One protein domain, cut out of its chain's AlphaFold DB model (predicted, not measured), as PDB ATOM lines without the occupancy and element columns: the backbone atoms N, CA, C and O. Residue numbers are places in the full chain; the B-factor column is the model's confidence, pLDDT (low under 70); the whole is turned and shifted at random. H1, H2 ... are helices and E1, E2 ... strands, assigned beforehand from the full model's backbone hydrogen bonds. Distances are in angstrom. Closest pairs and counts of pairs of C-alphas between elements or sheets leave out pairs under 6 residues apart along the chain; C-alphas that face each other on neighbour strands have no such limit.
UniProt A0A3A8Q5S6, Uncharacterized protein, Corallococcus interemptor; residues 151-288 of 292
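AT A GLANCE: This is residues 151 to 288 of the 292 residues of an uncharacterized protein of Corallococcus interemptor (UniProt A0A3A8Q5S6). A strongly twisted sheet of six strands, E1, E4, E5, E6, E7 and E8, makes a sandwich with the small hairpin E2 and E3, which is crossed over part of it. The long hairpin E5 and E6 makes an arm along the longest axis, and two very short helices, H1 and H2, sit beside the sheet. The printed part has 138 residues, with the named elements in the order E1, H1, H2, E2, E3, E4, E5, E6, E7, E8. The class is mostly strand, though under half of the residues are in named elements, and the neighbour strands in both sheets are antiparallel. The whole is compact, with a radius of gyration of the C-alphas of 14.9 A and spans of 49 by 39 by 23 A.

HOW THE PARTS SIT: The six-stranded sheet branches at E6, residues 254 to 269, which bends by 91 degrees at residue 257. E5, residues 241 to 248, and E4, residues 226 to 230, lie on one side of E6, and E7, residues 275 to 281, lies on the other side. E5, E6 and E7 form a meander, each strand the antiparallel neighbour of the one before; N 243 and O 261 are 2.9 A apart, and N 266 and O 278 are 3.0 A apart, both within hydrogen-bond range. E4 pairs with E6 through N 228 and O 267, 2.9 A. On the other side of E4 is E1, residues 157 to 163, with N 161 and O 227 at 2.9 A. E8, residues 285 to 287, is an edge strand beside E1, with N 162 and O 286 at 2.9 A. The second sheet is the hairpin of E2, residues 200 to 205, and E3, residues 217 to 222, with N 204 and O 219 at 2.9 A. The strands of the two sheets stand at 85 degrees, and the closest C-alphas of E2 and E7, those of Thr 205 and Trp 279, are 5.1 A apart. H1, residues 169 to 172, and H2, residues 187 to 190, touch, with the C-alphas of Glu 172 and Gly 188 closest at 4.1 A. Both only graze the large sheet, and both are too short for an O i to N i+4 pair.

IN THESE COORDINATES: E1 begins at C-alpha 157, (-17.703, -6.474, 34.214), and is 17.5 A long. E6 runs 36.2 A from C-alpha 254, (-29.343, -3.810, -0.122), to C-alpha 269, (-8.497, -14.353, 27.583). E5 is 23.1 A long, E7 18.2 A and E2 16.5 A. E8 ends at C-alpha 287, (-25.043, -17.054, 28.027).

THE WHOLE: The two C-alphas farthest apart, those of Ser 250 and Gly 273, are 50.0 A apart. The printed part has no cut. The long links are H1 to H2, with 14 residues, and E2 to E3, with 11. The mean pLDDT of the printed part is 94.7, and no printed residue is under 70.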
ATOM      1  N   LEU A 151      -8.776  -1.390  24.159       96.00
ATOM      2  CA  LEU A 151      -8.545  -1.179  25.592       96.00
ATOM      3  C   LEU A 151      -9.797  -1.470  26.435       96.00
ATOM      4  O   LEU A 151     -10.917  -1.476  25.932       96.00
ATOM      5  N   SER A 152      -9.613  -1.697  27.737       92.81
ATOM      6  CA  SER A 152     -10.699  -1.969  28.698       92.81
ATOM      7  C   SER A 152     -10.547  -1.183  30.008       92.81
ATOM      8  O   SER A 152     -10.883  -1.693  31.077       92.81
ATOM      9  N   SER A 153      -9.929  -0.000  29.962       84.81
ATOM     10  CA  SER A 153      -9.649   0.785  31.171       84.81
ATOM     11  C   SER A 153     -10.935   1.385  31.742       84.81
ATOM     12  O   SER A 153     -11.745   1.920  30.996       84.81
ATOM     13  N   GLY A 154     -11.135   1.292  33.058       87.19
ATOM     14  CA  GLY A 154     -12.296   1.876  33.741       87.19
ATOM     15  C   GLY A 154     -13.659   1.221  33.466       87.19
ATOM     16  O   GLY A 154     -14.656   1.726  33.971       87.19
ATOM     17  N   LEU A 155     -13.734   0.122  32.702       96.75
ATOM     18  CA  LEU A 155     -15.007  -0.544  32.387       96.75
ATOM     19  C   LEU A 155     -15.355  -1.650  33.397       96.75
ATOM     20  O   LEU A 155     -14.524  -2.508  33.710       96.75
ATOM     21  N   SER A 156     -16.608  -1.672  33.854       97.44
ATOM     22  CA  SER A 156     -17.142  -2.702  34.759       97.44
ATOM     23  C   SER A 156     -17.402  -4.028  34.033       97.44
ATOM     24  O   SER A 156     -17.768  -4.044  32.858       97.44
ATOM     25  N   LYS A 157     -17.267  -5.163  34.734       97.69
ATOM     26  CA  LYS A 157     -17.703  -6.474  34.214       97.69
ATOM     27  C   LYS A 157     -19.233  -6.574  34.210       97.69
ATOM     28  O   LYS A 157     -19.872  -6.227  35.198       97.69
ATOM     29  N   MET A 158     -19.798  -7.123  33.135       97.25
ATOM     30  CA  MET A 158     -21.215  -7.497  33.027       97.25
ATOM     31  C   MET A 158     -21.380  -9.031  32.959       97.25
ATOM     32  O   MET A 158     -20.561  -9.784  33.485       97.25
ATOM     33  N   ALA A 159     -22.438  -9.507  32.292       97.25
ATOM     34  CA  ALA A 159     -22.692 -10.919  32.030       97.25
ATOM     35  C   ALA A 159     -21.543 -11.632  31.285       97.25
ATOM     36  O   ALA A 159     -20.780 -11.034  30.521       97.25
ATOM     37  N   CYS A 160     -21.464 -12.942  31.503       98.38
ATOM     38  CA  CYS A 160     -20.516 -13.839  30.860       98.38
ATOM     39  C   CYS A 160     -21.171 -14.571  29.679       98.38
ATOM     40  O   CYS A 160     -22.340 -14.961  29.741       98.38
ATOM     41  N   TYR A 161     -20.400 -14.781  28.614       98.69
ATOM     42  CA  TYR A 161     -20.842 -15.444  27.391       98.69
ATOM     43  C   TYR A 161     -19.821 -16.478  26.905       98.69
ATOM     44  O   TYR A 161     -18.666 -16.495  27.339       98.69
ATOM     45  N   ALA A 162     -20.241 -17.334  25.978       98.44
ATOM     46  CA  ALA A 162     -19.368 -18.182  25.177       98.44
ATOM     47  C   ALA A 162     -19.713 -18.050  23.686       98.44
ATOM     48  O   ALA A 162     -20.861 -17.776  23.340       98.44
ATOM     49  N   VAL A 163     -18.736 -18.257  22.799       98.12
ATOM     50  CA  VAL A 163     -18.982 -18.336  21.347       98.12
ATOM     51  C   VAL A 163     -19.834 -19.572  21.039       98.12
ATOM     52  O   VAL A 163     -19.432 -20.686  21.376       98.12
ATOM     53  N   ARG A 164     -20.993 -19.397  20.392       98.12
ATOM     54  CA  ARG A 164     -21.924 -20.492  20.055       98.12
ATOM     55  C   ARG A 164     -21.285 -21.509  19.108       98.12
ATOM     56  O   ARG A 164     -20.518 -21.150  18.216       98.12
ATOM     57  N   ASN A 165     -21.699 -22.774  19.213       97.31
ATOM     58  CA  ASN A 165     -21.392 -23.810  18.211       97.31
ATOM     59  C   ASN A 165     -22.463 -23.918  17.096       97.31
ATOM     60  O   ASN A 165     -22.582 -24.938  16.415       97.31
ATOM     61  N   TRP A 166     -23.256 -22.865  16.907       96.88
ATOM     62  CA  TRP A 166     -24.316 -22.740  15.904       96.88
ATOM     63  C   TRP A 166     -24.574 -21.251  15.620       96.88
ATOM     64  O   TRP A 166     -24.157 -20.393  16.394       96.88
ATOM     65  N   HIS A 167     -25.258 -20.938  14.522       97.06
ATOM     66  CA  HIS A 167     -25.698 -19.579  14.196       97.06
ATOM     67  C   HIS A 167     -27.083 -19.625  13.544       97.06
ATOM     68  O   HIS A 167     -27.495 -20.680  13.058       97.06
ATOM     69  N   ASP A 168     -27.782 -18.493  13.524       96.25
ATOM     70  CA  ASP A 168     -29.020 -18.343  12.761       96.25
ATOM     71  C   ASP A 168     -28.698 -18.117  11.273       96.25
ATOM     72  O   ASP A 168     -28.087 -17.115  10.894       96.25
ATOM     73  N   THR A 169     -29.105 -19.061  10.425       96.50
ATOM     74  CA  THR A 169     -28.919 -18.998   8.970       96.50
ATOM     75  C   THR A 169     -29.856 -17.993   8.295       96.50
ATOM     76  O   THR A 169     -29.556 -17.540   7.193       96.50
ATOM     77  N   SER A 170     -30.957 -17.587   8.943       96.88
ATOM     78  CA  SER A 170     -31.922 -16.622   8.391       96.88
ATOM     79  C   SER A 170     -31.354 -15.203   8.281       96.88
ATOM     80  O   SER A 170     -31.814 -14.402   7.461       96.88
ATOM     81  N   ILE A 171     -30.325 -14.895   9.077       96.81
ATOM     82  CA  ILE A 171     -29.609 -13.619   9.039       96.81
ATOM     83  C   ILE A 171     -28.281 -13.688   8.276       96.81
ATOM     84  O   ILE A 171     -27.833 -12.637   7.834       96.81
ATOM     85  N   GLU A 172     -27.671 -14.867   8.068       95.38
ATOM     86  CA  GLU A 172     -26.288 -15.015   7.563       95.38
ATOM     87  C   GLU A 172     -25.986 -14.149   6.326       95.38
ATOM     88  O   GLU A 172     -24.960 -13.468   6.275       95.38
ATOM     89  N   LEU A 173     -26.884 -14.165   5.338       95.62
ATOM     90  CA  LEU A 173     -26.696 -13.501   4.045       95.62
ATOM     91  C   LEU A 173     -27.129 -12.023   4.027       95.62
ATOM     92  O   LEU A 173     -26.855 -11.333   3.045       95.62
ATOM     93  N   LYS A 174     -27.771 -11.516   5.090       97.25
ATOM     94  CA  LYS A 174     -28.157 -10.100   5.202       97.25
ATOM     95  C   LYS A 174     -26.912  -9.218   5.298       97.25
ATOM     96  O   LYS A 174     -25.914  -9.617   5.900       97.25
ATOM     97  N   LYS A 175     -26.961  -8.004   4.749       96.44
ATOM     98  CA  LYS A 175     -25.854  -7.040   4.857       96.44
ATOM     99  C   LYS A 175     -25.874  -6.300   6.188       96.44
ATOM    100  O   LYS A 175     -26.942  -6.018   6.715       96.44
ATOM    101  N   VAL A 176     -24.694  -5.920   6.674       95.38
ATOM    102  CA  VAL A 176     -24.493  -5.000   7.816       95.38
ATOM    103  C   VAL A 176     -24.099  -3.581   7.373       95.38
ATOM    104  O   VAL A 176     -23.769  -2.732   8.198       95.38
ATOM    105  N   VAL A 177     -24.111  -3.318   6.063       94.19
ATOM    106  CA  VAL A 177     -23.843  -2.014   5.444       94.19
ATOM    107  C   VAL A 177     -24.948  -1.732   4.423       94.19
ATOM    108  O   VAL A 177     -25.245  -2.583   3.583       94.19
ATOM    109  N   TYR A 178     -25.558  -0.549   4.521       94.31
ATOM    110  CA  TYR A 178     -26.584  -0.072   3.589       94.31
ATOM    111  C   TYR A 178     -26.015   0.048   2.170       94.31
ATOM    112  O   TYR A 178     -24.906   0.546   1.986       94.31
ATOM    113  N   ASP A 179     -26.781  -0.411   1.182       94.50
ATOM    114  CA  ASP A 179     -26.453  -0.389  -0.251       94.50
ATOM    115  C   ASP A 179     -25.150  -1.122  -0.645       94.50
ATOM    116  O   ASP A 179     -24.600  -0.897  -1.721       94.50
ATOM    117  N   SER A 180     -24.653  -2.032   0.206       90.12
ATOM    118  CA  SER A 180     -23.410  -2.781  -0.030       90.12
ATOM    119  C   SER A 180     -23.462  -3.621  -1.314       90.12
ATOM    120  O   SER A 180     -24.159  -4.637  -1.389       90.12
ATOM    121  N   THR A 181     -22.660  -3.228  -2.305       89.25
ATOM    122  CA  THR A 181     -22.426  -3.968  -3.560       89.25
ATOM    123  C   THR A 181     -21.343  -5.047  -3.437       89.25
ATOM    124  O   THR A 181     -21.171  -5.855  -4.349       89.25
ATOM    125  N   ALA A 182     -20.607  -5.078  -2.322       86.25
ATOM    126  CA  ALA A 182     -19.525  -6.027  -2.085       86.25
ATOM    127  C   ALA A 182     -20.034  -7.468  -1.893       86.25
ATOM    128  O   ALA A 182     -21.212  -7.712  -1.633       86.25
ATOM    129  N   THR A 183     -19.139  -8.457  -1.938       83.81
ATOM    130  CA  THR A 183     -19.458  -9.847  -1.550       83.81
ATOM    131  C   THR A 183     -19.366 -10.071  -0.033       83.81
ATOM    132  O   THR A 183     -20.132 -10.865   0.515       83.81
ATOM    133  N   HIS A 184     -18.491  -9.326   0.651       84.44
ATOM    134  CA  HIS A 184     -18.373  -9.239   2.115       84.44
ATOM    135  C   HIS A 184     -19.435  -8.298   2.729       84.44
ATOM    136  O   HIS A 184     -20.443  -8.007   2.087       84.44
ATOM    137  N   GLU A 185     -19.241  -7.842   3.973       90.44
ATOM    138  CA  GLU A 185     -20.194  -7.007   4.738       90.44
ATOM    139  C   GLU A 185     -21.527  -7.713   5.014       90.44
ATOM    140  O   GLU A 185     -22.590  -7.093   5.064       90.44
ATOM    141  N   ARG A 186     -21.473  -9.030   5.219       94.00
ATOM    142  CA  ARG A 186     -22.620  -9.856   5.608       94.00
ATOM    143  C   ARG A 186     -22.658 -10.031   7.123       94.00
ATOM    144  O   ARG A 186     -21.615 -10.066   7.773       94.00
ATOM    145  N   ALA A 187     -23.841 -10.245   7.687       95.75
ATOM    146  CA  ALA A 187     -24.004 -10.641   9.086       95.75
ATOM    147  C   ALA A 187     -23.215 -11.927   9.404       95.75
ATOM    148  O   ALA A 187     -22.562 -12.019  10.442       95.75
ATOM    149  N   GLY A 188     -23.186 -12.877   8.461       94.38
ATOM    150  CA  GLY A 188     -22.383 -14.100   8.526       94.38
ATOM    151  C   GLY A 188     -20.889 -13.873   8.770       94.38
ATOM    152  O   GLY A 188     -20.241 -14.719   9.382       94.38
ATOM    153  N   ASP A 189     -20.338 -12.716   8.393       92.19
ATOM    154  CA  ASP A 189     -18.924 -12.394   8.614       92.19
ATOM    155  C   ASP A 189     -18.599 -12.167  10.115       92.19
ATOM    156  O   ASP A 189     -17.427 -12.147  10.496       92.19
ATOM    157  N   TYR A 190     -19.616 -12.074  10.983       95.44
ATOM    158  CA  TYR A 190     -19.504 -11.925  12.445       95.44
ATOM    159  C   TYR A 190     -20.031 -13.150  13.219       95.44
ATOM    160  O   TYR A 190     -19.820 -13.256  14.427       95.44
ATOM    161  N   LEU A 191     -20.686 -14.093  12.534       96.38
ATOM    162  CA  LEU A 191     -21.277 -15.301  13.115       96.38
ATOM    163  C   LEU A 191     -20.268 -16.467  13.209       96.38
ATOM    164  O   LEU A 191     -19.266 -16.492  12.485       96.38
ATOM    165  N   PRO A 192     -20.522 -17.477  14.068       95.56
ATOM    166  CA  PRO A 192     -19.701 -18.681  14.181       95.56
ATOM    167  C   PRO A 192     -19.964 -19.650  13.015       95.56
ATOM    168  O   PRO A 192     -20.535 -20.737  13.165       95.56
ATOM    169  N   LEU A 193     -19.548 -19.246  11.815       91.50
ATOM    170  CA  LEU A 193     -19.572 -20.085  10.619       91.50
ATOM    171  C   LEU A 193     -18.552 -21.225  10.723       91.50
ATOM    172  O   LEU A 193     -17.552 -21.126  11.439       91.50
ATOM    173  N   VAL A 194     -18.815 -22.313   9.997       89.94
ATOM    174  CA  VAL A 194     -17.875 -23.432   9.852       89.94
ATOM    175  C   VAL A 194     -16.695 -22.964   8.998       89.94
ATOM    176  O   VAL A 194     -16.892 -22.362   7.944       89.94
ATOM    177  N   ARG A 195     -15.469 -23.212   9.460       83.50
ATOM    178  CA  ARG A 195     -14.221 -22.936   8.726       83.50
ATOM    179  C   ARG A 195     -13.747 -24.219   8.030       83.50
ATOM    180  O   ARG A 195     -14.272 -25.294   8.316       83.50
ATOM    181  N   ALA A 196     -12.776 -24.161   7.115       78.06
ATOM    182  CA  ALA A 196     -12.434 -25.337   6.295       78.06
ATOM    183  C   ALA A 196     -11.786 -26.508   7.079       78.06
ATOM    184  O   ALA A 196     -11.674 -27.608   6.545       78.06
ATOM    185  N   ASN A 197     -11.436 -26.318   8.358       77.88
ATOM    186  CA  ASN A 197     -11.083 -27.394   9.296       77.88
ATOM    187  C   ASN A 197     -12.290 -28.035  10.022       77.88
ATOM    188  O   ASN A 197     -12.095 -28.796  10.967       77.88
ATOM    189  N   GLY A 198     -13.526 -27.698   9.646       86.56
ATOM    190  CA  GLY A 198     -14.761 -28.211  10.251       86.56
ATOM    191  C   GLY A 198     -15.145 -27.577  11.595       86.56
ATOM    192  O   GLY A 198     -16.262 -27.788  12.065       86.56
ATOM    193  N   LEU A 199     -14.272 -26.771  12.209       88.50
ATOM    194  CA  LEU A 199     -14.573 -26.064  13.456       88.50
ATOM    195  C   LEU A 199     -15.323 -24.756  13.181       88.50
ATOM    196  O   LEU A 199     -15.156 -24.130  12.133       88.50
ATOM    197  N   ARG A 200     -16.127 -24.304  14.148       92.88
ATOM    198  CA  ARG A 200     -16.760 -22.979  14.118       92.88
ATOM    199  C   ARG A 200     -15.931 -21.954  14.879       92.88
ATOM    200  O   ARG A 200     -15.430 -22.254  15.961       92.88
ATOM    201  N   SER A 201     -15.845 -20.736  14.349       94.00
ATOM    202  CA  SER A 201     -15.233 -19.591  15.036       94.00
ATOM    203  C   SER A 201     -15.946 -18.282  14.710       94.00
ATOM    204  O   SER A 201     -16.353 -18.078  13.568       94.00
ATOM    205  N   ALA A 202     -16.063 -17.384  15.688       95.31
ATOM    206  CA  ALA A 202     -16.589 -16.030  15.504       95.31
ATOM    207  C   ALA A 202     -15.454 -14.992  15.544       95.31
ATOM    208  O   ALA A 202     -14.429 -15.207  16.198       95.31
ATOM    209  N   ASN A 203     -15.640 -13.870  14.849       94.69
ATOM    210  CA  ASN A 203     -14.677 -12.769  14.833       94.69
ATOM    211  C   ASN A 203     -14.813 -11.894  16.092       94.69
ATOM    212  O   ASN A 203     -15.920 -11.555  16.505       94.69
ATOM    213  N   LEU A 204     -13.677 -11.486  16.659       96.50
ATOM    214  CA  LEU A 204     -13.569 -10.357  17.584       96.50
ATOM    215  C   LEU A 204     -13.149  -9.136  16.761       96.50
ATOM    216  O   LEU A 204     -12.148  -9.204  16.043       96.50
ATOM    217  N   THR A 205     -13.886  -8.030  16.842       96.69
ATOM    218  CA  THR A 205     -13.640  -6.843  16.010       96.69
ATOM    219  C   THR A 205     -13.215  -5.630  16.835       96.69
ATOM    220  O   THR A 205     -13.552  -5.494  18.010       96.69
ATOM    221  N   PHE A 206     -12.425  -4.742  16.234       96.88
ATOM    222  CA  PHE A 206     -11.978  -3.500  16.878       96.88
ATOM    223  C   PHE A 206     -13.075  -2.431  16.894       96.88
ATOM    224  O   PHE A 206     -13.187  -1.649  17.833       96.88
ATOM    225  N   ASN A 207     -13.904  -2.447  15.855       96.44
ATOM    226  CA  ASN A 207     -15.091  -1.627  15.690       96.44
ATOM    227  C   ASN A 207     -16.232  -2.468  15.107       96.44
ATOM    228  O   ASN A 207     -16.017  -3.568  14.583       96.44
ATOM    229  N   VAL A 208     -17.450  -1.962  15.232       96.25
ATOM    230  CA  VAL A 208     -18.651  -2.557  14.636       96.25
ATOM    231  C   VAL A 208     -18.746  -2.190  13.142       96.25
ATOM    232  O   VAL A 208     -18.126  -1.210  12.710       96.25
ATOM    233  N   PRO A 209     -19.467  -2.968  12.314       92.88
ATOM    234  CA  PRO A 209     -19.743  -2.587  10.928       92.88
ATOM    235  C   PRO A 209     -20.509  -1.261  10.807       92.88
ATOM    236  O   PRO A 209     -21.136  -0.795  11.754       92.88
ATOM    237  N   GLY A 210     -20.460  -0.658   9.617       86.88
ATOM    238  CA  GLY A 210     -21.011   0.675   9.367       86.88
ATOM    239  C   GLY A 210     -20.032   1.804   9.711       86.88
ATOM    240  O   GLY A 210     -18.812   1.606   9.718       86.88
ATOM    241  N   PHE A 211     -20.576   3.008   9.926       87.62
ATOM    242  CA  PHE A 211     -19.876   4.212  10.420       87.62
ATOM    243  C   PHE A 211     -18.619   4.661   9.635       87.62
ATOM    244  O   PHE A 211     -17.894   5.551  10.048       87.62
ATOM    245  N   GLY A 212     -18.308   4.055   8.481       86.38
ATOM    246  CA  GLY A 212     -17.014   4.246   7.803       86.38
ATOM    247  C   GLY A 212     -15.801   3.687   8.571       86.38
ATOM    248  O   GLY A 212     -14.667   3.847   8.121       86.38
ATOM    249  N   LEU A 213     -16.017   3.011   9.709       90.44
ATOM    250  CA  LEU A 213     -14.956   2.463  10.564       90.44
ATOM    251  C   LEU A 213     -14.483   1.081  10.083       90.44
ATOM    252  O   LEU A 213     -13.303   0.749  10.228       90.44
ATOM    253  N   GLY A 214     -15.378   0.314   9.445       85.31
ATOM    254  CA  GLY A 214     -15.041  -0.847   8.609       85.31
ATOM    255  C   GLY A 214     -15.278  -2.246   9.194       85.31
ATOM    256  O   GLY A 214     -14.847  -3.208   8.563       85.31
ATOM    257  N   GLY A 215     -15.923  -2.392  10.359       89.25
ATOM    258  CA  GLY A 215     -16.277  -3.698  10.950       89.25
ATOM    259  C   GLY A 215     -15.087  -4.627  11.218       89.25
ATOM    260  O   GLY A 215     -15.164  -5.839  11.017       89.25
ATOM    261  N   VAL A 216     -13.938  -4.061  11.579       91.75
ATOM    262  CA  VAL A 216     -12.647  -4.699  11.317       91.75
ATOM    263  C   VAL A 216     -12.314  -5.787  12.337       91.75
ATOM    264  O   VAL A 216     -12.038  -5.501  13.504       91.75
ATOM    265  N   ALA A 217     -12.275  -7.042  11.884       92.88
ATOM    266  CA  ALA A 217     -11.803  -8.176  12.676       92.88
ATOM    267  C   ALA A 217     -10.328  -8.020  13.093       92.88
ATOM    268  O   ALA A 217      -9.471  -7.649  12.290       92.88
ATOM    269  N   VAL A 218     -10.037  -8.331  14.354       92.62
ATOM    270  CA  VAL A 218      -8.693  -8.285  14.962       92.62
ATOM    271  C   VAL A 218      -8.313  -9.579  15.672       92.62
ATOM    272  O   VAL A 218      -7.177  -9.744  16.115       92.62
ATOM    273  N   ASP A 219      -9.255 -10.504  15.800       93.50
ATOM    274  CA  ASP A 219      -8.996 -11.883  16.181       93.50
ATOM    275  C   ASP A 219     -10.168 -12.771  15.737       93.50
ATOM    276  O   ASP A 219     -11.231 -12.262  15.373       93.50
ATOM    277  N   HIS A 220     -10.017 -14.093  15.814       93.12
ATOM    278  CA  HIS A 220     -11.167 -15.000  15.745       93.12
ATOM    279  C   HIS A 220     -11.028 -16.150  16.740       93.12
ATOM    280  O   HIS A 220      -9.958 -16.744  16.882       93.12
ATOM    281  N   PHE A 221     -12.124 -16.499  17.408       95.12
ATOM    282  CA  PHE A 221     -12.122 -17.463  18.506       95.12
ATOM    283  C   PHE A 221     -13.074 -18.633  18.239       95.12
ATOM    284  O   PHE A 221     -14.178 -18.408  17.736       95.12
ATOM    285  N   PRO A 222     -12.663 -19.879  18.541       95.25
ATOM    286  CA  PRO A 222     -13.486 -21.060  18.313       95.25
ATOM    287  C   PRO A 222     -14.693 -21.109  19.259       95.25
ATOM    288  O   PRO A 222     -14.688 -20.492  20.330       95.25
ATOM    289  N   ALA A 223     -15.709 -21.882  18.877       96.81
ATOM    290  CA  ALA A 223     -16.869 -22.170  19.717       96.81
ATOM    291  C   ALA A 223     -16.469 -22.651  21.130       96.81
ATOM    292  O   ALA A 223     -15.448 -23.312  21.319       96.81
ATOM    293  N   GLY A 224     -17.261 -22.283  22.137       96.75
ATOM    294  CA  GLY A 224     -16.995 -22.529  23.556       96.75
ATOM    295  C   GLY A 224     -16.063 -21.510  24.233       96.75
ATOM    296  O   GLY A 224     -16.091 -21.408  25.464       96.75
ATOM    297  N   THR A 225     -15.288 -20.722  23.474       97.38
ATOM    298  CA  THR A 225     -14.396 -19.682  24.028       97.38
ATOM    299  C   THR A 225     -15.188 -18.654  24.837       97.38
ATOM    300  O   THR A 225     -16.200 -18.144  24.357       97.38
ATOM    301  N   LYS A 226     -14.729 -18.339  26.056       98.06
ATOM    302  CA  LYS A 226     -15.412 -17.412  26.972       98.06
ATOM    303  C   LYS A 226     -15.165 -15.947  26.611       98.06
ATOM    304  O   LYS A 226     -14.029 -15.550  26.357       98.06
ATOM    305  N   PHE A 227     -16.231 -15.154  26.662       98.38
ATOM    306  CA  PHE A 227     -16.238 -13.715  26.422       98.38
ATOM    307  C   PHE A 227     -16.868 -12.996  27.620       98.38
ATOM    308  O   PHE A 227     -18.052 -13.166  27.920       98.38
ATOM    309  N   GLN A 228     -16.070 -12.191  28.319       98.38
ATOM    310  CA  GLN A 228     -16.531 -11.341  29.410       98.38
ATOM    311  C   GLN A 228     -17.039 -10.023  28.826       98.38
ATOM    312  O   GLN A 228     -16.233  -9.215  28.363       98.38
ATOM    313  N   ARG A 229     -18.354  -9.773  28.871       98.44
ATOM    314  CA  ARG A 229     -18.912  -8.472  28.465       98.44
ATOM    315  C   ARG A 229     -18.465  -7.382  29.437       98.44
ATOM    316  O   ARG A 229     -18.377  -7.621  30.646       98.44
ATOM    317  N   LEU A 230     -18.220  -6.192  28.905       98.44
ATOM    318  CA  LEU A 230     -17.920  -4.986  29.663       98.44
ATOM    319  C   LEU A 230     -19.037  -3.954  29.508       98.44
ATOM    320  O   LEU A 230     -19.697  -3.887  28.471       98.44
ATOM    321  N   ASP A 231     -19.225  -3.160  30.555       97.81
ATOM    322  CA  ASP A 231     -20.165  -2.047  30.581       97.81
ATOM    323  C   ASP A 231     -19.519  -0.856  29.872       97.81
ATOM    324  O   ASP A 231     -18.587  -0.244  30.395       97.81
ATOM    325  N   VAL A 232     -19.924  -0.618  28.624       96.50
ATOM    326  CA  VAL A 232     -19.278   0.323  27.703       96.50
ATOM    327  C   VAL A 232     -20.203   1.516  27.440       96.50
ATOM    328  O   VAL A 232     -21.363   1.304  27.088       96.50
ATOM    329  N   PRO A 233     -19.742   2.772  27.564       95.56
ATOM    330  CA  PRO A 233     -20.572   3.921  27.212       95.56
ATOM    331  C   PRO A 233     -20.820   3.958  25.699       95.56
ATOM    332  O   PRO A 233     -19.884   3.787  24.909       95.56
ATOM    333  N   THR A 234     -22.065   4.222  25.296       96.19
ATOM    334  CA  THR A 234     -22.433   4.525  23.903       96.19
ATOM    335  C   THR A 234     -23.361   5.737  23.831       96.19
ATOM    336  O   THR A 234     -24.009   6.082  24.820       96.19
ATOM    337  N   ASN A 235     -23.465   6.348  22.650       93.12
ATOM    338  CA  ASN A 235     -24.375   7.464  22.371       93.12
ATOM    339  C   ASN A 235     -25.853   7.121  22.647       93.12
ATOM    340  O   ASN A 235     -26.618   7.986  23.064       93.12
ATOM    341  N   SER A 236     -26.241   5.852  22.476       90.31
ATOM    342  CA  SER A 236     -27.595   5.353  22.773       90.31
ATOM    343  C   SER A 236     -27.899   5.189  24.272       90.31
ATOM    344  O   SER A 236     -29.021   4.849  24.642       90.31
ATOM    345  N   GLY A 237     -26.897   5.340  25.146       92.81
ATOM    346  CA  GLY A 237     -26.982   5.038  26.579       92.81
ATOM    347  C   GLY A 237     -26.972   3.540  26.926       92.81
ATOM    348  O   GLY A 237     -26.632   3.183  28.052       92.81
ATOM    349  N   ALA A 238     -27.278   2.644  25.983       95.38
ATOM    350  CA  ALA A 238     -27.164   1.201  26.184       95.38
ATOM    351  C   ALA A 238     -25.706   0.725  25.995       95.38
ATOM    352  O   ALA A 238     -25.041   1.176  25.061       95.38
ATOM    353  N   PRO A 239     -25.196  -0.247  26.781       97.06
ATOM    354  CA  PRO A 239     -23.847  -0.797  26.605       97.06
ATOM    355  C   PRO A 239     -23.772  -1.829  25.463       97.06
ATOM    356  O   PRO A 239     -23.369  -2.983  25.645       97.06
ATOM    357  N   SER A 240     -24.246  -1.430  24.283       97.94
ATOM    358  CA  SER A 240     -24.275  -2.180  23.021       97.94
ATOM    359  C   SER A 240     -24.528  -1.222  21.855       97.94
ATOM    360  O   SER A 240     -25.265  -0.261  22.046       97.94
ATOM    361  N   ILE A 241     -24.024  -1.525  20.658       98.31
ATOM    362  CA  ILE A 241     -24.371  -0.799  19.423       98.31
ATOM    363  C   ILE A 241     -25.202  -1.734  18.537       98.31
ATOM    364  O   ILE A 241     -24.807  -2.883  18.336       98.31
ATOM    365  N   ASP A 242     -26.334  -1.259  18.013       97.31
ATOM    366  CA  ASP A 242     -27.220  -2.046  17.146       97.31
ATOM    367  C   ASP A 242     -27.066  -1.633  15.685       97.31
ATOM    368  O   ASP A 242     -27.222  -0.465  15.336       97.31
ATOM    369  N   ILE A 243     -26.759  -2.606  14.827       97.19
ATOM    370  CA  ILE A 243     -26.498  -2.387  13.403       97.19
ATOM    371  C   ILE A 243     -27.702  -2.858  12.585       97.19
ATOM    372  O   ILE A 243     -28.067  -4.031  12.694       97.19
ATOM    373  N   PRO A 244     -28.320  -1.999  11.755       97.12
ATOM    374  CA  PRO A 244     -29.350  -2.412  10.809       97.12
ATOM    375  C   PRO A 244     -28.882  -3.546   9.891       97.12
ATOM    376  O   PRO A 244     -27.791  -3.493   9.321       97.12
ATOM    377  N   LEU A 245     -29.730  -4.565   9.738       97.75
ATOM    378  CA  LEU A 245     -29.538  -5.634   8.761       97.75
ATOM    379  C   LEU A 245     -30.329  -5.317   7.494       97.75
ATOM    380  O   LEU A 245     -31.497  -4.953   7.592       97.75
ATOM    381  N   TRP A 246     -29.730  -5.504   6.319       97.81
ATOM    382  CA  TRP A 246     -30.335  -5.126   5.037       97.81
ATOM    383  C   TRP A 246     -30.522  -6.319   4.095       97.81
ATOM    384  O   TRP A 246     -29.679  -7.218   4.025       97.81
ATOM    385  N   VAL A 247     -31.618  -6.292   3.337       97.62
ATOM    386  CA  VAL A 247     -31.932  -7.196   2.218       97.62
ATOM    387  C   VAL A 247     -32.171  -6.387   0.940       97.62
ATOM    388  O   VAL A 247     -32.240  -5.155   0.980       97.62
ATOM    389  N   GLN A 248     -32.240  -7.073  -0.201       97.12
ATOM    390  CA  GLN A 248     -32.448  -6.430  -1.497       97.12
ATOM    391  C   GLN A 248     -33.849  -5.804  -1.600       97.12
ATOM    392  O   GLN A 248     -34.842  -6.455  -1.288       97.12
ATOM    393  N   ASP A 249     -33.903  -4.550  -2.055       96.25
ATOM    394  CA  ASP A 249     -35.111  -3.846  -2.484       96.25
ATOM    395  C   ASP A 249     -35.624  -4.402  -3.831       96.25
ATOM    396  O   ASP A 249     -35.007  -5.270  -4.457       96.25
ATOM    397  N   SER A 250     -36.747  -3.874  -4.323       96.44
ATOM    398  CA  SER A 250     -37.309  -4.234  -5.636       96.44
ATOM    399  C   SER A 250     -36.411  -3.871  -6.833       96.44
ATOM    400  O   SER A 250     -36.672  -4.331  -7.943       96.44
ATOM    401  N   ALA A 251     -35.345  -3.092  -6.621       95.81
ATOM    402  CA  ALA A 251     -34.304  -2.784  -7.600       95.81
ATOM    403  C   ALA A 251     -33.030  -3.642  -7.414       95.81
ATOM    404  O   ALA A 251     -32.019  -3.395  -8.073       95.81
ATOM    405  N   GLY A 252     -33.055  -4.651  -6.534       94.62
ATOM    406  CA  GLY A 252     -31.942  -5.572  -6.290       94.62
ATOM    407  C   GLY A 252     -30.830  -5.025  -5.385       94.62
ATOM    408  O   GLY A 252     -29.754  -5.623  -5.323       94.62
ATOM    409  N   ARG A 253     -31.043  -3.913  -4.677       96.19
ATOM    410  CA  ARG A 253     -30.023  -3.225  -3.865       96.19
ATOM    411  C   ARG A 253     -30.274  -3.388  -2.373       96.19
ATOM    412  O   ARG A 253     -31.420  -3.351  -1.943       96.19
ATOM    413  N   TYR A 254     -29.229  -3.516  -1.560       95.62
ATOM    414  CA  TYR A 254     -29.343  -3.810  -0.122       95.62
ATOM    415  C   TYR A 254     -29.809  -2.607   0.722       95.62
ATOM    416  O   TYR A 254     -29.051  -2.059   1.520       95.62
ATOM    417  N   ARG A 255     -31.061  -2.184   0.519       96.69
ATOM    418  CA  ARG A 255     -31.654  -0.952   1.063       96.69
ATOM    419  C   ARG A 255     -32.900  -1.176   1.918       96.69
ATOM    420  O   ARG A 255     -33.289  -0.275   2.650       96.69
ATOM    421  N   GLN A 256     -33.516  -2.357   1.868       97.31
ATOM    422  CA  GLN A 256     -34.654  -2.681   2.728       97.31
ATOM    423  C   GLN A 256     -34.149  -3.207   4.076       97.31
ATOM    424  O   GLN A 256     -33.448  -4.221   4.122       97.31
ATOM    425  N   GLN A 257     -34.497  -2.543   5.182       97.44
ATOM    426  CA  GLN A 257     -34.123  -3.026   6.512       97.44
ATOM    427  C   GLN A 257     -34.908  -4.302   6.872       97.44
ATOM    428  O   GLN A 257     -36.101  -4.429   6.606       97.44
ATOM    429  N   SER A 258     -34.224  -5.264   7.489       96.94
ATOM    430  CA  SER A 258     -34.724  -6.594   7.847       96.94
ATOM    431  C   SER A 258     -34.185  -7.019   9.222       96.94
ATOM    432  O   SER A 258     -33.548  -8.067   9.374       96.94
ATOM    433  N   GLY A 259     -34.434  -6.174  10.225       97.12
ATOM    434  CA  GLY A 259     -33.993  -6.346  11.613       97.12
ATOM    435  C   GLY A 259     -32.698  -5.600  11.952       97.12
ATOM    436  O   GLY A 259     -32.301  -4.653  11.267       97.12
ATOM    437  N   THR A 260     -32.050  -6.029  13.033       97.31
ATOM    438  CA  THR A 260     -30.769  -5.507  13.531       97.31
ATOM    439  C   THR A 260     -29.888  -6.649  14.048       97.31
ATOM    440  O   THR A 260     -30.387  -7.714  14.403       97.31
ATOM    441  N   MET A 261     -28.574  -6.424  14.097       97.69
ATOM    442  CA  MET A 261     -27.594  -7.264  14.787       97.69
ATOM    443  C   MET A 261     -26.967  -6.447  15.917       97.69
ATOM    444  O   MET A 261     -26.423  -5.365  15.683       97.69
ATOM    445  N   LYS A 262     -27.040  -6.965  17.145       98.06
ATOM    446  CA  LYS A 262     -26.520  -6.290  18.342       98.06
ATOM    447  C   LYS A 262     -25.042  -6.607  18.532       98.06
ATOM    448  O   LYS A 262     -24.668  -7.774  18.547       98.06
ATOM    449  N   PHE A 263     -24.210  -5.599  18.761       98.62
ATOM    450  CA  PHE A 263     -22.798  -5.761  19.113       98.62
ATOM    451  C   PHE A 263     -22.552  -5.354  20.565       98.62
ATOM    452  O   PHE A 263     -23.023  -4.312  21.023       98.62
ATOM    453  N   ILE A 264     -21.787  -6.167  21.293       98.69
ATOM    454  CA  ILE A 264     -21.396  -5.906  22.684       98.69
ATOM    455  C   ILE A 264     -19.876  -5.883  22.828       98.69
ATOM    456  O   ILE A 264     -19.174  -6.680  22.205       98.69
ATOM    457  N   TYR A 265     -19.372  -4.970  23.658       98.62
ATOM    458  CA  TYR A 265     -17.947  -4.869  23.965       98.62
ATOM    459  C   TYR A 265     -17.562  -5.785  25.129       98.62
ATOM    460  O   TYR A 265     -18.373  -6.085  26.010       98.62
ATOM    461  N   GLY A 266     -16.314  -6.235  25.145       98.38
ATOM    462  CA  GLY A 266     -15.820  -7.156  26.159       98.38
ATOM    463  C   GLY A 266     -14.412  -7.649  25.870       98.38
ATOM    464  O   GLY A 266     -13.665  -7.017  25.120       98.38
ATOM    465  N   TYR A 267     -14.047  -8.782  26.466       98.06
ATOM    466  CA  TYR A 267     -12.776  -9.444  26.190       98.06
ATOM    467  C   TYR A 267     -12.831 -10.966  26.220       98.06
ATOM    468  O   TYR A 267     -13.614 -11.584  26.943       98.06
ATOM    469  N   VAL A 268     -11.887 -11.554  25.491       97.44
ATOM    470  CA  VAL A 268     -11.453 -12.945  25.628       97.44
ATOM    471  C   VAL A 268     -10.101 -12.963  26.347       97.44
ATOM    472  O   VAL A 268      -9.257 -12.098  26.100       97.44
ATOM    473  N   ILE A 269      -9.865 -13.949  27.218       95.81
ATOM    474  CA  ILE A 269      -8.497 -14.353  27.583       95.81
ATOM    475  C   ILE A 269      -8.143 -15.536  26.690       95.81
ATOM    476  O   ILE A 269      -8.754 -16.598  26.793       95.81
ATOM    477  N   ALA A 270      -7.202 -15.330  25.774       92.44
ATOM    478  CA  ALA A 270      -6.751 -16.377  24.869       92.44
ATOM    479  C   ALA A 270      -5.918 -17.440  25.602       92.44
ATOM    480  O   ALA A 270      -5.351 -17.169  26.661       92.44
ATOM    481  N   ALA A 271      -5.733 -18.611  24.985       91.06
ATOM    482  CA  ALA A 271      -4.882 -19.685  25.519       91.06
ATOM    483  C   ALA A 271      -3.424 -19.261  25.820       91.06
ATOM    484  O   ALA A 271      -2.758 -19.886  26.639       91.06
ATOM    485  N   THR A 272      -2.935 -18.163  25.227       86.69
ATOM    486  CA  THR A 272      -1.636 -17.538  25.547       86.69
ATOM    487  C   THR A 272      -1.652 -16.672  26.822       86.69
ATOM    488  O   THR A 272      -0.720 -15.904  27.048       86.69
ATOM    489  N   GLY A 273      -2.732 -16.693  27.612       90.62
ATOM    490  CA  GLY A 273      -2.969 -15.800  28.759       90.62
ATOM    491  C   GLY A 273      -3.275 -14.342  28.380       90.62
ATOM    492  O   GLY A 273      -3.572 -13.515  29.238       90.62
ATOM    493  N   THR A 274      -3.210 -14.000  27.092       91.06
ATOM    494  CA  THR A 274      -3.345 -12.627  26.593       91.06
ATOM    495  C   THR A 274      -4.808 -12.188  26.580       91.06
ATOM    496  O   THR A 274      -5.639 -12.828  25.934       91.06
ATOM    497  N   ARG A 275      -5.125 -11.054  27.222       94.50
ATOM    498  CA  ARG A 275      -6.426 -10.392  27.049       94.50
ATOM    499  C   ARG A 275      -6.518  -9.779  25.648       94.50
ATOM    500  O   ARG A 275      -5.646  -9.009  25.253       94.50
ATOM    501  N   ARG A 276      -7.589 -10.088  24.919       95.31
ATOM    502  CA  ARG A 276      -7.963  -9.449  23.649       95.31
ATOM    503  C   ARG A 276      -9.333  -8.802  23.853       95.31
ATOM    504  O   ARG A 276     -10.322  -9.511  24.027       95.31
ATOM    505  N   ASN A 277      -9.366  -7.470  23.909       97.56
ATOM    506  CA  ASN A 277     -10.608  -6.696  24.010       97.56
ATOM    507  C   ASN A 277     -11.206  -6.472  22.610       97.56
ATOM    508  O   ASN A 277     -10.474  -6.518  21.620       97.56
ATOM    509  N   GLY A 278     -12.505  -6.203  22.523       97.94
ATOM    510  CA  GLY A 278     -13.169  -5.877  21.261       97.94
ATOM    511  C   GLY A 278     -14.685  -6.042  21.313       97.94
ATOM    512  O   GLY A 278     -15.260  -6.382  22.350       97.94
ATOM    513  N   TRP A 279     -15.320  -5.813  20.168       98.56
ATOM    514  CA  TRP A 279     -16.741  -6.034  19.934       98.56
ATOM    515  C   TRP A 279     -16.981  -7.453  19.402       98.56
ATOM    516  O   TRP A 279     -16.202  -7.975  18.602       98.56
ATOM    517  N   MET A 280     -18.080  -8.073  19.825       98.44
ATOM    518  CA  MET A 280     -18.617  -9.301  19.235       98.44
ATOM    519  C   MET A 280     -20.110  -9.130  18.953       98.44
ATOM    520  O   MET A 280     -20.817  -8.462  19.712       98.44
ATOM    521  N   ALA A 281     -20.592  -9.764  17.882       98.38
ATOM    522  CA  ALA A 281     -22.020  -9.881  17.621       98.38
ATOM    523  C   ALA A 281     -22.677 -10.749  18.708       98.38
ATOM    524  O   ALA A 281     -22.214 -11.847  19.015       98.38
ATOM    525  N   TYR A 282     -23.776 -10.273  19.280       98.50
ATOM    526  CA  TYR A 282     -24.545 -10.967  20.309       98.50
ATOM    527  C   TYR A 282     -25.122 -12.294  19.794       98.50
ATOM    528  O   TYR A 282     -25.188 -13.288  20.515       98.50
ATOM    529  N   ASP A 283     -25.451 -12.345  18.505       98.31
ATOM    530  CA  ASP A 283     -25.948 -13.532  17.806       98.31
ATOM    531  C   ASP A 283     -24.878 -14.623  17.619       98.31
ATOM    532  O   ASP A 283     -25.207 -15.781  17.364       98.31
ATOM    533  N   ALA A 284     -23.602 -14.285  17.830       98.25
ATOM    534  CA  ALA A 284     -22.505 -15.242  17.927       98.25
ATOM    535  C   ALA A 284     -22.303 -15.807  19.349       98.25
ATOM    536  O   ALA A 284     -21.465 -16.691  19.535       98.25
ATOM    537  N   LEU A 285     -23.041 -15.306  20.350       98.62
ATOM    538  CA  LEU A 285     -22.782 -15.532  21.774       98.62
ATOM    539  C   LEU A 285     -23.969 -16.170  22.510       98.62
ATOM    540  O   LEU A 285     -25.121 -15.766  22.356       98.62
ATOM    541  N   GLU A 286     -23.694 -17.179  23.329       98.31
ATOM    542  CA  GLU A 286     -24.638 -17.799  24.270       98.31
ATOM    543  C   GLU A 286     -24.264 -17.446  25.714       98.31
ATOM    544  O   GLU A 286     -23.097 -17.195  26.019       98.31
ATOM    545  N   VAL A 287     -25.258 -17.378  26.605       98.19
ATOM    546  CA  VAL A 287     -25.043 -17.054  28.027       98.19
ATOM    547  C   VAL A 287     -24.208 -18.154  28.682       98.19
ATOM    548  O   VAL A 287     -24.473 -19.340  28.499       98.19
ATOM    549  N   SER A 288     -23.202 -17.762  29.463       97.94
ATOM    550  CA  SER A 288     -22.261 -18.676  30.114       97.94
ATOM    551  C   SER A 288     -22.001 -18.264  31.563       97.94
ATOM    552  O   SER A 288     -22.207 -17.120  31.958       97.94
TER     553      SER A 288